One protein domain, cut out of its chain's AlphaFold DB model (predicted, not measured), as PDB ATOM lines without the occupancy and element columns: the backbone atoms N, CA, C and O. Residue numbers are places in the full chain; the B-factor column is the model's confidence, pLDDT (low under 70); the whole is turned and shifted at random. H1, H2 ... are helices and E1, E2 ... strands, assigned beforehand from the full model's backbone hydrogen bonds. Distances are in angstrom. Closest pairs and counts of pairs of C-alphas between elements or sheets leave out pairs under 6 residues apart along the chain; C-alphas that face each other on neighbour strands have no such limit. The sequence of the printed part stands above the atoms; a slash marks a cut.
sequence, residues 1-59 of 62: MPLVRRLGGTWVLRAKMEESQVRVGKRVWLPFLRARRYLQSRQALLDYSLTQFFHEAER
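This is residues 1 to 59 of the 62 residues of an uncharacterized protein of Myxococcus xanthus (UniProt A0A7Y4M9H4). A small head, made of a three-stranded antiparallel sheet with the short helix H1 grazing it, runs on into one long helix, H2, which sticks out as an arm with residues 37 to 59. The printed part has 59 residues with two named helices and three named strands, in the order H1 E1 E2 E3 H2, and its class is mixed, helices and strands. The sheet's order is E1 E2 E3, a meander, each strand the antiparallel neighbour of the one before. The whole is extended, with a radius of gyration of the C-alphas of 17.9 A and spans of 55 by 24 by 19 A, the arm making the length.

H1, residues 2 to 6, only grazes the sheet, with its residues 3 to 5; its closest C-alphas to E1, residues 9 to 12, are those of Val 4 and Thr 10, 6.8 A apart. E1 and E2, residues 21 to 24, form a hairpin, antiparallel at 157 degrees, with N 10 and O 23 2.8 A apart, within hydrogen-bond range. E2 and E3, residues 27 to 29, form a second hairpin at 148 degrees, with N 22 and O 29 2.8 A apart, also within range. H2, residues 31 to 59, is not on the sheet, but only just, with 4 pairs of C-alphas within 10 A; its closest C-alpha pair with E2 is Gln 21 and Pro 31, 6.8 A. H2 is apart from H1 and from E1. Every O i to N i+4 pair is within hydrogen-bond range in H1, and 24 of 25 in H2.

H1 begins at C-alpha 2 (164.600, 110.290, 175.171) and is 6.2 A long. E1 measures 9.7 A, E2 9.8 A and E3 6.7 A. H2 measures 41.2 A, from C-alpha 31 (153.011, 112.997, 165.022) to C-alpha 59 (116.734, 95.004, 172.372), with a kink of 29 degrees near residue 42.

The C-alphas farthest apart, of Gly 25 and Arg 59, are 55.9 A apart. The printed part has no cut and no long link. Mean pLDDT of the printed part is 77.8; it is under 70 at residues 1 to 3, 42 to 48, 52 and 57.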
ATOM      1  N   MET A   1     162.573 112.970 177.921       57.88
ATOM      2  CA  MET A   1     161.997 112.700 176.577       57.88
ATOM      3  C   MET A   1     163.043 112.126 175.616       57.88
ATOM      4  O   MET A   1     163.641 112.873 174.847       57.88
ATOM      5  N   PRO A   2     163.331 110.816 175.677       68.00
ATOM      6  CA  PRO A   2     164.600 110.290 175.171       68.00
ATOM      7  C   PRO A   2     164.585 109.709 173.745       68.00
ATOM      8  O   PRO A   2     165.660 109.448 173.220       68.00
ATOM      9  N   LEU A   3     163.433 109.489 173.098       69.81
ATOM     10  CA  LEU A   3     163.396 108.791 171.799       69.81
ATOM     11  C   LEU A   3     163.815 109.681 170.614       69.81
ATOM     12  O   LEU A   3     164.649 109.286 169.811       69.81
ATOM     13  N   VAL A   4     163.297 110.911 170.526       72.94
ATOM     14  CA  VAL A   4     163.591 111.807 169.391       72.94
ATOM     15  C   VAL A   4     165.052 112.254 169.374       72.94
ATOM     16  O   VAL A   4     165.676 112.227 168.320       72.94
ATOM     17  N   ARG A   5     165.633 112.563 170.542       70.00
ATOM     18  CA  ARG A   5     167.072 112.853 170.658       70.00
ATOM     19  C   ARG A   5     167.942 111.644 170.301       70.00
ATOM     20  O   ARG A   5     168.948 111.822 169.627       70.00
ATOM     21  N   ARG A   6     167.543 110.424 170.693       73.56
ATOM     22  CA  ARG A   6     168.265 109.185 170.338       73.56
ATOM     23  C   ARG A   6     168.281 108.903 168.835       73.56
ATOM     24  O   ARG A   6     169.232 108.316 168.348       73.56
ATOM     25  N   LEU A   7     167.265 109.353 168.102       78.00
ATOM     26  CA  LEU A   7     167.170 109.201 166.647       78.00
ATOM     27  C   LEU A   7     167.834 110.353 165.868       78.00
ATOM     28  O   LEU A   7     167.637 110.458 164.661       78.00
ATOM     29  N   GLY A   8     168.567 111.252 166.537       81.56
ATOM     30  CA  GLY A   8     169.124 112.453 165.902       81.56
ATOM     31  C   GLY A   8     168.047 113.427 165.412       81.56
ATOM     32  O   GLY A   8     168.271 114.210 164.491       81.56
ATOM     33  N   GLY A   9     166.846 113.341 165.986       84.88
ATOM     34  CA  GLY A   9     165.704 114.153 165.612       84.88
ATOM     35  C   GLY A   9     165.619 115.468 166.382       84.88
ATOM     36  O   GLY A   9     166.037 115.575 167.536       84.88
ATOM     37  N   THR A  10     165.007 116.468 165.756       87.38
ATOM     38  CA  THR A  10     164.711 117.772 166.354       87.38
ATOM     39  C   THR A  10     163.207 117.992 166.393       87.38
ATOM     40  O   THR A  10     162.520 117.830 165.383       87.38
ATOM     41  N   TRP A  11     162.695 118.384 167.557       84.38
ATOM     42  CA  TRP A  11     161.322 118.861 167.689       84.38
ATOM     43  C   TRP A  11     161.221 120.298 167.190       84.38
ATOM     44  O   TRP A  11     161.990 121.159 167.607       84.38
ATOM     45  N   VAL A  12     160.249 120.547 166.322       88.12
ATOM     46  CA  VAL A  12     159.865 121.878 165.866       88.12
ATOM     47  C   VAL A  12     158.466 122.134 166.398       88.12
ATOM     48  O   VAL A  12     157.476 121.657 165.842       88.12
ATOM     49  N   LEU A  13     158.400 122.845 167.520       83.69
ATOM     50  CA  LEU A  13     157.137 123.270 168.108       83.69
ATOM     51  C   LEU A  13     156.544 124.406 167.270       83.69
ATOM     52  O   LEU A  13     157.265 125.258 166.745       83.69
ATOM     53  N   ARG A  14     155.222 124.399 167.135       85.00
ATOM     54  CA  ARG A  14     154.443 125.451 166.475       85.00
ATOM     55  C   ARG A  14     153.399 125.981 167.446       85.00
ATOM     56  O   ARG A  14     153.148 125.364 168.477       85.00
ATOM     57  N   ALA A  15     152.789 127.113 167.098       85.31
ATOM     58  CA  ALA A  15     151.726 127.711 167.902       85.31
ATOM     59  C   ALA A  15     150.559 126.732 168.119       85.31
ATOM     60  O   ALA A  15     149.988 126.683 169.205       85.31
ATOM     61  N   LYS A  16     150.247 125.900 167.115       83.62
ATOM     62  CA  LYS A  16     149.300 124.794 167.255       83.62
ATOM     63  C   LYS A  16     150.038 123.476 167.466       83.62
ATOM     64  O   LYS A  16     150.948 123.120 166.718       83.62
ATOM     65  N   MET A  17     149.593 122.702 168.453       77.62
ATOM     66  CA  MET A  17     150.168 121.391 168.774       77.62
ATOM     67  C   MET A  17     150.096 120.417 167.586       77.62
ATOM     68  O   MET A  17     151.025 119.655 167.340       77.62
ATOM     69  N   GLU A  18     149.033 120.503 166.790       76.81
ATOM     70  CA  GLU A  18     148.798 119.678 165.597       76.81
ATOM     71  C   GLU A  18     149.837 119.908 164.490       76.81
ATOM     72  O   GLU A  18     150.151 119.001 163.719       76.81
ATOM     73  N   GLU A  19     150.392 121.117 164.448       83.62
ATOM     74  CA  GLU A  19     151.421 121.547 163.505       83.62
ATOM     75  C   GLU A  19     152.833 121.255 164.023       83.62
ATOM     76  O   GLU A  19     153.811 121.538 163.325       83.62
ATOM     77  N   SER A  20     152.961 120.710 165.239       88.19
ATOM     78  CA  SER A  20     154.255 120.338 165.804       88.19
ATOM     79  C   SER A  20     154.867 119.188 165.018       88.19
ATOM     80  O   SER A  20     154.203 118.211 164.658       88.19
ATOM     81  N   GLN A  21     156.163 119.316 164.763       89.06
ATOM     82  CA  GLN A  21     156.878 118.459 163.828       89.06
ATOM     83  C   GLN A  21     158.084 117.831 164.503       89.06
ATOM     84  O   GLN A  21     158.700 118.405 165.400       89.06
ATOM     85  N   VAL A  22     158.460 116.657 164.018       89.19
ATOM     86  CA  VAL A  22     159.726 116.013 164.343       89.19
ATOM     87  C   VAL A  22     160.516 115.879 163.055       89.19
ATOM     88  O   VAL A  22     160.097 115.188 162.129       89.19
ATOM     89  N   ARG A  23     161.667 116.543 162.981       87.31
ATOM     90  CA  ARG A  23     162.591 116.410 161.856       87.31
ATOM     91  C   ARG A  23     163.657 115.383 162.204       87.31
ATOM     92  O   ARG A  23     164.367 115.576 163.179       87.31
ATOM     93  N   VAL A  24     163.782 114.321 161.414       86.06
ATOM     94  CA  VAL A  24     164.841 113.305 161.536       86.06
ATOM     95  C   VAL A  24     165.595 113.263 160.210       86.06
ATOM     96  O   VAL A  24     165.044 112.843 159.189       86.06
ATOM     97  N   GLY A  25     166.836 113.754 160.196       84.62
ATOM     98  CA  GLY A  25     167.596 113.949 158.957       84.62
ATOM     99  C   GLY A  25     166.840 114.836 157.956       84.62
ATOM    100  O   GLY A  25     166.463 115.964 158.274       84.62
ATOM    101  N   LYS A  26     166.579 114.312 156.749       85.50
ATOM    102  CA  LYS A  26     165.805 114.990 155.687       85.50
ATOM    103  C   LYS A  26     164.290 114.736 155.754       85.50
ATOM    104  O   LYS A  26     163.557 115.235 154.908       85.50
ATOM    105  N   ARG A  27     163.805 113.943 156.717       83.88
ATOM    106  CA  ARG A  27     162.388 113.558 156.822       83.88
ATOM    107  C   ARG A  27     161.684 114.351 157.918       83.88
ATOM    108  O   ARG A  27     162.226 114.529 159.008       83.88
ATOM    109  N   VAL A  28     160.458 114.781 157.636       87.19
ATOM    110  CA  VAL A  28     159.589 115.494 158.579       87.19
ATOM    111  C   VAL A  28     158.421 114.598 158.962       87.19
ATOM    112  O   VAL A  28     157.790 113.976 158.111       87.19
ATOM    113  N   TRP A  29     158.137 114.540 160.256       84.94
ATOM    114  CA  TRP A  29     157.056 113.762 160.838       84.94
ATOM    115  C   TRP A  29     156.089 114.701 161.552       84.94
ATOM    116  O   TRP A  29     156.520 115.565 162.311       84.94
ATOM    117  N   LEU A  30     154.788 114.506 161.338       89.25
ATOM    118  CA  LEU A  30     153.706 115.259 161.982       89.25
ATOM    119  C   LEU A  30     152.953 114.330 162.948       89.25
ATOM    120  O   LEU A  30     151.899 113.796 162.590       89.25
ATOM    121  N   PRO A  31     153.518 114.041 164.135       84.00
ATOM    122  CA  PRO A  31     153.011 112.997 165.022       84.00
ATOM    123  C   PRO A  31     151.562 113.236 165.453       84.00
ATOM    124  O   PRO A  31     150.760 112.308 165.400       84.00
ATOM    125  N   PHE A  32     151.200 114.473 165.795       84.19
ATOM    126  CA  PHE A  32     149.850 114.803 166.257       84.19
ATOM    127  C   PHE A  32     148.815 114.755 165.134       84.19
ATOM    128  O   PHE A  32     147.746 114.180 165.319       84.19
ATOM    129  N   LEU A  33     149.152 115.250 163.940       85.12
ATOM    130  CA  LEU A  33     148.286 115.111 162.766       85.12
ATOM    131  C   LEU A  33     148.042 113.635 162.419       85.12
ATOM    132  O   LEU A  33     146.924 113.243 162.086       85.12
ATOM    133  N   ARG A  34     149.084 112.799 162.503       82.25
ATOM    134  CA  ARG A  34     148.975 111.366 162.215       82.25
ATOM    135  C   ARG A  34     148.158 110.634 163.276       82.25
ATOM    136  O   ARG A  34     147.305 109.831 162.913       82.25
ATOM    137  N   ALA A  35     148.381 110.940 164.554       82.44
ATOM    138  CA  ALA A  35     147.581 110.417 165.655       82.44
ATOM    139  C   ALA A  35     146.106 110.808 165.494       82.44
ATOM    140  O   ALA A  35     145.248 109.935 165.548       82.44
ATOM    141  N   ARG A  36     145.812 112.079 165.185       82.06
ATOM    142  CA  ARG A  36     144.452 112.561 164.916       82.06
ATOM    143  C   ARG A  36     143.793 111.800 163.768       82.06
ATOM    144  O   ARG A  36     142.686 111.316 163.942       82.06
ATOM    145  N   ARG A  37     144.473 111.628 162.630       82.75
ATOM    146  CA  ARG A  37     143.936 110.861 161.488       82.75
ATOM    147  C   ARG A  37     143.663 109.401 161.836       82.75
ATOM    148  O   ARG A  37     142.633 108.860 161.451       82.75
ATOM    149  N   TYR A  38     144.571 108.767 162.569       76.12
ATOM    150  CA  TYR A  38     144.408 107.384 162.999       76.12
ATOM    151  C   TYR A  38     143.243 107.224 163.976       76.12
ATOM    152  O   TYR A  38     142.391 106.359 163.783       76.12
ATOM    153  N   LEU A  39     143.165 108.098 164.979       74.94
ATOM    154  CA  LEU A  39     142.058 108.127 165.923       74.94
ATOM    155  C   LEU A  39     140.744 108.416 165.205       74.94
ATOM    156  O   LEU A  39     139.811 107.673 165.425       74.94
ATOM    157  N   GLN A  40     140.683 109.366 164.270       78.19
ATOM    158  CA  GLN A  40     139.486 109.634 163.460       78.19
ATOM    159  C   GLN A  40     139.067 108.437 162.592       78.19
ATOM    160  O   GLN A  40     137.886 108.115 162.527       78.19
ATOM    161  N   SER A  41     140.013 107.736 161.958       72.88
ATOM    162  CA  SER A  41     139.693 106.534 161.169       72.88
ATOM    163  C   SER A  41     139.139 105.391 162.022       72.88
ATOM    164  O   SER A  41     138.300 104.620 161.565       72.88
ATOM    165  N   ARG A  42     139.592 105.289 163.275       68.19
ATOM    166  CA  ARG A  42     139.101 104.306 164.245       68.19
ATOM    167  C   ARG A  42     137.892 104.800 165.020       68.19
ATOM    168  O   ARG A  42     137.157 103.969 165.528       68.19
ATOM    169  N   GLN A  43     137.674 106.107 165.074       66.38
ATOM    170  CA  GLN A  43     136.506 106.730 165.672       66.38
ATOM    171  C   GLN A  43     135.265 106.267 164.925       66.38
ATOM    172  O   GLN A  43     134.338 105.837 165.572       66.38
ATOM    173  N   ALA A  44     135.296 106.180 163.591       64.88
ATOM    174  CA  ALA A  44     134.183 105.611 162.828       64.88
ATOM    175  C   ALA A  44     133.856 104.155 163.226       64.88
ATOM    176  O   ALA A  44     132.690 103.793 163.338       64.88
ATOM    177  N   LEU A  45     134.876 103.323 163.475       64.38
ATOM    178  CA  LEU A  45     134.690 101.948 163.960       64.38
ATOM    179  C   LEU A  45     134.206 101.901 165.415       64.38
ATOM    180  O   LEU A  45     133.350 101.083 165.739       64.38
ATOM    181  N   LEU A  46     134.733 102.767 166.282       67.31
ATOM    182  CA  LEU A  46     134.320 102.882 167.679       67.31
ATOM    183  C   LEU A  46     132.885 103.409 167.786       67.31
ATOM    184  O   LEU A  46     132.074 102.789 168.461       67.31
ATOM    185  N   ASP A  47     132.548 104.472 167.064       66.75
ATOM    186  CA  ASP A  47     131.211 105.055 166.975       66.75
ATOM    187  C   ASP A  47     130.216 104.018 166.454       66.75
ATOM    188  O   ASP A  47     129.195 103.786 167.091       66.75
ATOM    189  N   TYR A  48     130.550 103.309 165.368       65.50
ATOM    190  CA  TYR A  48     129.718 102.220 164.856       65.50
ATOM    191  C   TYR A  48     129.530 101.105 165.894       65.50
ATOM    192  O   TYR A  48     128.406 100.659 166.117       65.50
ATOM    193  N   SER A  49     130.603 100.677 166.570       70.88
ATOM    194  CA  SER A  49     130.519  99.644 167.609       70.88
ATOM    195  C   SER A  49     129.683 100.080 168.815       70.88
ATOM    196  O   SER A  49     128.934  99.273 169.358       70.88
ATOM    197  N   LEU A  50     129.754 101.356 169.204       71.69
ATOM    198  CA  LEU A  50     128.979 101.917 170.305       71.69
ATOM    199  C   LEU A  50     127.505 102.047 169.921       71.69
ATOM    200  O   LEU A  50     126.649 101.662 170.707       71.69
ATOM    201  N   THR A  51     127.192 102.500 168.705       73.00
ATOM    202  CA  THR A  51     125.818 102.513 168.183       73.00
ATOM    203  C   THR A  51     125.224 101.103 168.130       73.00
ATOM    204  O   THR A  51     124.096 100.905 168.574       73.00
ATOM    205  N   GLN A  52     125.981 100.107 167.653       69.75
ATOM    206  CA  GLN A  52     125.547  98.704 167.670       69.75
ATOM    207  C   GLN A  52     125.321  98.202 169.102       69.75
ATOM    208  O   GLN A  52     124.285  97.607 169.377       69.75
ATOM    209  N   PHE A  53     126.237  98.495 170.028       74.25
ATOM    210  CA  PHE A  53     126.098  98.125 171.437       74.25
ATOM    211  C   PHE A  53     124.853  98.743 172.089       74.25
ATOM    212  O   PHE A  53     124.133  98.049 172.801       74.25
ATOM    213  N   PHE A  54     124.567 100.024 171.830       70.62
ATOM    214  CA  PHE A  54     123.370 100.685 172.353       70.62
ATOM    215  C   PHE A  54     122.083 100.073 171.794       70.62
ATOM    216  O   PHE A  54     121.178  99.781 172.570       70.62
ATOM    217  N   HIS A  55     122.020  99.794 170.491       72.31
ATOM    218  CA  HIS A  55     120.862  99.115 169.900       72.31
ATOM    219  C   HIS A  55     120.664  97.697 170.438       72.31
ATOM    220  O   HIS A  55     119.533  97.275 170.670       72.31
ATOM    221  N   GLU A  56     121.751  96.959 170.653       78.81
ATOM    222  CA  GLU A  56     121.698  95.626 171.248       78.81
ATOM    223  C   GLU A  56     121.183  95.708 172.698       78.81
ATOM    224  O   GLU A  56     120.260  94.990 173.076       78.81
ATOM    225  N   ALA A  57     121.699  96.649 173.496       66.62
ATOM    226  CA  ALA A  57     121.250  96.885 174.868       66.62
ATOM    227  C   ALA A  57     119.775  97.323 174.957       66.62
ATOM    228  O   ALA A  57     119.091  96.956 175.910       66.62
ATOM    229  N   GLU A  58     119.268  98.070 173.972       71.12
ATOM    230  CA  GLU A  58     117.842  98.399 173.860       71.12
ATOM    231  C   GLU A  58     116.984  97.165 173.555       71.12
ATOM    232  O   GLU A  58     115.926  97.001 174.162       71.12
ATOM    233  N   ARG A  59     117.445  96.260 172.679       73.44
ATOM    234  CA  ARG A  59     116.734  95.004 172.372       73.44
ATOM    235  C   ARG A  59     116.656  94.058 173.565       73.44
ATOM    236  O   ARG A  59     115.650  93.385 173.733       73.44
TER     237      ARG A  59